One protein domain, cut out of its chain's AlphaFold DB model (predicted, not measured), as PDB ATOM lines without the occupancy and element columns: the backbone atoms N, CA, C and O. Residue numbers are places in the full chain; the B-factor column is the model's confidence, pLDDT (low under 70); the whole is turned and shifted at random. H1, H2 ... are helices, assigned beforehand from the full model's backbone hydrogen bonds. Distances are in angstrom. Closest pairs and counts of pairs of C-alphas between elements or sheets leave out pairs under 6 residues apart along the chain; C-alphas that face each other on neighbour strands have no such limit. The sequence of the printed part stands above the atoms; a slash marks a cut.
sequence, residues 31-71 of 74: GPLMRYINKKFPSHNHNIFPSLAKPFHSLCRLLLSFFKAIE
ATOM      1  N   GLY A  31      42.986  88.126 216.209       94.38
ATOM      2  CA  GLY A  31      42.307  88.757 215.066       94.38
ATOM      3  C   GLY A  31      42.648  90.240 214.817       94.38
ATOM      4  O   GLY A  31      43.048  90.583 213.698       94.38
ATOM      5  N   PRO A  32      42.545  91.136 215.821       95.19
ATOM      6  CA  PRO A  32      42.911  92.546 215.657       95.19
ATOM      7  C   PRO A  32      44.389  92.754 215.297       95.19
ATOM      8  O   PRO A  32      44.707  93.574 214.433       95.19
ATOM      9  N   LEU A  33      45.285  91.986 215.924       95.19
ATOM     10  CA  LEU A  33      46.725  92.035 215.680       95.19
ATOM     11  C   LEU A  33      47.063  91.541 214.267       95.19
ATOM     12  O   LEU A  33      47.755  92.237 213.527       95.19
ATOM     13  N   MET A  34      46.503  90.405 213.846       93.69
ATOM     14  CA  MET A  34      46.681  89.865 212.495       93.69
ATOM     15  C   MET A  34      46.176  90.836 211.425       93.69
ATOM     16  O   MET A  34      46.873  91.092 210.446       93.69
ATOM     17  N   ARG A  35      44.996  91.444 211.621       93.62
ATOM     18  CA  ARG A  35      44.453  92.446 210.688       93.62
ATOM     19  C   ARG A  35      45.377  93.659 210.564       93.62
ATOM     20  O   ARG A  35      45.579  94.157 209.458       93.62
ATOM     21  N   TYR A  36      45.940  94.133 211.676       93.69
ATOM     22  CA  TYR A  36      46.913  95.225 211.664       93.69
ATOM     23  C   TYR A  36      48.182  94.844 210.895       93.69
ATOM     24  O   TYR A  36      48.624  95.611 210.039       93.69
ATOM     25  N   ILE A  37      48.743  93.661 211.171       91.88
ATOM     26  CA  ILE A  37      49.972  93.178 210.531       91.88
ATOM     27  C   ILE A  37      49.764  93.027 209.025       91.88
ATOM     28  O   ILE A  37      50.515  93.625 208.264       91.88
ATOM     29  N   ASN A  38      48.698  92.352 208.590       90.44
ATOM     30  CA  ASN A  38      48.410  92.144 207.167       90.44
ATOM     31  C   ASN A  38      48.191  93.464 206.413       90.44
ATOM     32  O   ASN A  38      48.579  93.592 205.255       90.44
ATOM     33  N   LYS A  39      47.596  94.473 207.066       92.06
ATOM     34  CA  LYS A  39      47.410  95.802 206.467       92.06
ATOM     35  C   LYS A  39      48.725  96.573 206.345       92.06
ATOM     36  O   LYS A  39      48.908  97.311 205.381       92.06
ATOM     37  N   LYS A  40      49.601  96.478 207.347       90.19
ATOM     38  CA  LYS A  40      50.793  97.331 207.453       90.19
ATOM     39  C   LYS A  40      52.059  96.697 206.876       90.19
ATOM     40  O   LYS A  40      52.963  97.424 206.480       90.19
ATOM     41  N   PHE A  41      52.108  95.371 206.816       87.06
ATOM     42  CA  PHE A  41      53.253  94.581 206.374       87.06
ATOM     43  C   PHE A  41      52.812  93.467 205.404       87.06
ATOM     44  O   PHE A  41      53.002  92.287 205.700       87.06
ATOM     45  N   PRO A  42      52.235  93.807 204.236       83.44
ATOM     46  CA  PRO A  42      51.676  92.817 203.307       83.44
ATOM     47  C   PRO A  42      52.717  91.815 202.772       83.44
ATOM     48  O   PRO A  42      52.371  90.689 202.426       83.44
ATOM     49  N   SER A  43      53.999  92.197 202.738       83.31
ATOM     50  CA  SER A  43      55.113  91.340 202.301       83.31
ATOM     51  C   SER A  43      55.644  90.395 203.389       83.31
ATOM     52  O   SER A  43      56.500  89.561 203.107       83.31
ATOM     53  N   HIS A  44      55.171  90.521 204.633       76.00
ATOM     54  CA  HIS A  44      55.629  89.736 205.787       76.00
ATOM     55  C   HIS A  44      54.468  88.983 206.446       76.00
ATOM     56  O   HIS A  44      54.371  88.895 207.672       76.00
ATOM     57  N   ASN A  45      53.568  88.437 205.623       74.31
ATOM     58  CA  ASN A  45      52.439  87.651 206.104       74.31
ATOM     59  C   ASN A  45      52.933  86.513 207.005       74.31
ATOM     60  O   ASN A  45      53.787  85.720 206.614       74.31
ATOM     61  N   HIS A  46      52.379  86.450 208.215       85.50
ATOM     62  CA  HIS A  46      52.718  85.458 209.237       85.50
ATOM     63  C   HIS A  46      54.173  85.493 209.750       85.50
ATOM     64  O   HIS A  46      54.633  84.519 210.343       85.50
ATOM     65  N   ASN A  47      54.894  86.607 209.570       91.31
ATOM     66  CA  ASN A  47      56.197  86.820 210.198       91.31
ATOM     67  C   ASN A  47      56.286  88.198 210.865       91.31
ATOM     68  O   ASN A  47      56.398  89.222 210.194       91.31
ATOM     69  N   ILE A  48      56.273  88.226 212.197       92.44
ATOM     70  CA  ILE A  48      56.294  89.465 212.978       92.44
ATOM     71  C   ILE A  48      57.704  89.995 213.254       92.44
ATOM     72  O   ILE A  48      57.859  91.182 213.537       92.44
ATOM     73  N   PHE A  49      58.740  89.158 213.158       93.06
ATOM     74  CA  PHE A  49      60.101  89.539 213.548       93.06
ATOM     75  C   PHE A  49      60.650  90.776 212.816       93.06
ATOM     76  O   PHE A  49      61.208  91.639 213.496       93.06
ATOM     77  N   PRO A  50      60.441  90.963 211.495       90.88
ATOM     78  CA  PRO A  50      60.864  92.190 210.815       90.88
ATOM     79  C   PRO A  50      60.243  93.452 211.428       90.88
ATOM     80  O   PRO A  50      60.904  94.479 211.575       90.88
ATOM     81  N   SER A  51      58.978  93.373 211.846       88.50
ATOM     82  CA  SER A  51      58.256  94.487 212.462       88.50
ATOM     83  C   SER A  51      58.714  94.785 213.894       88.50
ATOM     84  O   SER A  51      58.462  95.886 214.384       88.50
ATOM     85  N   LEU A  52      59.382  93.840 214.564       91.31
ATOM     86  CA  LEU A  52      59.921  94.015 215.916       91.31
ATOM     87  C   LEU A  52      61.289  94.701 215.944       91.31
ATOM     88  O   LEU A  52      61.662  95.225 216.988       91.31
ATOM     89  N   ALA A  53      62.014  94.760 214.822       91.06
ATOM     90  CA  ALA A  53      63.299  95.463 214.755       91.06
ATOM     91  C   ALA A  53      63.152  96.975 215.019       91.06
ATOM     92  O   ALA A  53      64.025  97.603 215.614       91.06
ATOM     93  N   LYS A  54      62.026  97.565 214.595       90.38
ATOM     94  CA  LYS A  54      61.652  98.956 214.883       90.38
ATOM     95  C   LYS A  54      60.133  99.049 215.056       90.38
ATOM     96  O   LYS A  54      59.424  99.410 214.110       90.38
ATOM     97  N   PRO A  55      59.607  98.681 216.237       89.69
ATOM     98  CA  PRO A  55      58.181  98.493 216.404       89.69
ATOM     99  C   PRO A  55      57.455  99.835 216.458       89.69
ATOM    100  O   PRO A  55      57.886 100.798 217.092       89.69
ATOM    101  N   PHE A  56      56.300  99.897 215.799       93.12
ATOM    102  CA  PHE A  56      55.403 101.039 215.938       93.12
ATOM    103  C   PHE A  56      54.700 100.980 217.292       93.12
ATOM    104  O   PHE A  56      54.266  99.912 217.716       93.12
ATOM    105  N   HIS A  57      54.448 102.136 217.909       95.25
ATOM    106  CA  HIS A  57      53.696 102.205 219.168       95.25
ATOM    107  C   HIS A  57      52.336 101.479 219.097       95.25
ATOM    108  O   HIS A  57      51.928 100.799 220.036       95.25
ATOM    109  N   SER A  58      51.650 101.549 217.949       95.38
ATOM    110  CA  SER A  58      50.405 100.801 217.717       95.38
ATOM    111  C   SER A  58      50.598  99.282 217.686       95.38
ATOM    112  O   SER A  58      49.731  98.571 218.186       95.38
ATOM    113  N   LEU A  59      51.722  98.787 217.158       94.44
ATOM    114  CA  LEU A  59      52.056  97.363 217.189       94.44
ATOM    115  C   LEU A  59      52.312  96.900 218.628       94.44
ATOM    116  O   LEU A  59      51.733  95.904 219.044       94.44
ATOM    117  N   CYS A  60      53.094  97.656 219.407       95.69
ATOM    118  CA  CYS A  60      53.353  97.342 220.817       95.69
ATOM    119  C   CYS A  60      52.062  97.279 221.639       95.69
ATOM    120  O   CYS A  60      51.866  96.346 222.409       95.69
ATOM    121  N   ARG A  61      51.145  98.239 221.446       96.56
ATOM    122  CA  ARG A  61      49.844  98.234 222.132       96.56
ATOM    123  C   ARG A  61      49.009  97.008 221.780       96.56
ATOM    124  O   ARG A  61      48.425  96.410 222.675       96.56
ATOM    125  N   LEU A  62      48.958  96.629 220.503       96.38
ATOM    126  CA  LEU A  62      48.212  95.446 220.069       96.38
ATOM    127  C   LEU A  62      48.838  94.149 220.586       96.38
ATOM    128  O   LEU A  62      48.098  93.266 221.006       96.38
ATOM    129  N   LEU A  63      50.169  94.055 220.606       95.56
ATOM    130  CA  LEU A  63      50.887  92.937 221.217       95.56
ATOM    131  C   LEU A  63      50.574  92.826 222.709       95.56
ATOM    132  O   LEU A  63      50.190  91.758 223.166       95.56
ATOM    133  N   LEU A  64      50.640  93.935 223.449       95.69
ATOM    134  CA  LEU A  64      50.303  93.957 224.870       95.69
ATOM    135  C   LEU A  64      48.849  93.536 225.121       95.69
ATOM    136  O   LEU A  64      48.584  92.716 225.994       95.69
ATOM    137  N   SER A  65      47.895  94.076 224.356       96.12
ATOM    138  CA  SER A  65      46.486  93.678 224.452       96.12
ATOM    139  C   SER A  65      46.282  92.198 224.134       96.12
ATOM    140  O   SER A  65      45.504  91.536 224.815       96.12
ATOM    141  N   PHE A  66      46.984  91.676 223.127       96.12
ATOM    142  CA  PHE A  66      46.945  90.264 222.770       96.12
ATOM    143  C   PHE A  66      47.503  89.379 223.890       96.12
ATOM    144  O   PHE A  66      46.813  88.452 224.305       96.12
ATOM    145  N   PHE A  67      48.684  89.693 224.432       94.88
ATOM    146  CA  PHE A  67      49.293  88.930 225.527       94.88
ATOM    147  C   PHE A  67      48.415  88.905 226.777       94.88
ATOM    148  O   PHE A  67      48.174  87.832 227.324       94.88
ATOM    149  N   LYS A  68      47.818  90.045 227.145       94.50
ATOM    150  CA  LYS A  68      46.818  90.101 228.221       94.50
ATOM    151  C   LYS A  68      45.617  89.202 227.941       94.50
ATOM    152  O   LYS A  68      45.139  88.524 228.842       94.50
ATOM    153  N   ALA A  69      45.131  89.175 226.700       94.44
ATOM    154  CA  ALA A  69      43.993  88.342 226.330       94.44
ATOM    155  C   ALA A  69      44.307  86.841 226.425       94.44
ATOM    156  O   ALA A  69      43.398  86.061 226.701       94.44
ATOM    157  N   ILE A  70      45.556  86.424 226.198       93.31
ATOM    158  CA  ILE A  70      46.006  85.028 226.345       93.31
ATOM    159  C   ILE A  70      46.621  84.739 227.723       93.31
ATOM    160  O   ILE A  70      47.271  83.713 227.877       93.31
ATOM    161  N   GLU A  71      46.399  85.621 228.703       90.69
ATOM    162  CA  GLU A  71      46.800  85.445 230.109       90.69
ATOM    163  C   GLU A  71      48.319  85.334 230.327       90.69
ATOM    164  O   GLU A  71      48.782  84.847 231.355       90.69
TER     165      GLU A  71
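AT A GLANCE: This is residues 31 to 71 of the 74 residues of an uncharacterized protein of Cyphomyrmex costatus (UniProt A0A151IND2). Two helices, H3 and H1, lie side by side and run opposite ways, and the stretch joining them loops out past one end of the pair with the short helix H2 in it. The printed part has 41 residues, with three named helices in the order H1, H2, H3 and no named strand: all helix. It is compact, with a radius of gyration of the C-alphas of 9.9 A and spans of 29 by 20 by 14 A.

HOW THE PARTS SIT: H3, residues 57 to 69, touches H1, residues 31 to 40, at a shallow tilt of 21 degrees, opposite ways. Their closest C-alphas, those of Leu 33 and Leu 62, are 5.8 A apart. H2, residues 49 to 52, is apart from H1, and only just apart from H3, at 8.3 A. In H1 and H3 every O i to N i+4 pair is within hydrogen-bond range; H2 is too short for such a pair.

IN THESE COORDINATES: H3 measures 18.4 A from first to last C-alpha, ending at C-alpha 69 (43.993, 88.342, 226.330). H1 measures 14.3 A and begins at C-alpha 31 (42.307, 88.757, 215.066). H2 measures 5.1 A.

THE WHOLE: The C-alphas farthest apart, of Ser 43 and Glu 71, are 29.6 A apart. The printed part has no cut. The link from H1 to H2 is short, that from H2 to H3 tight. No printed residue is under 70 in pLDDT.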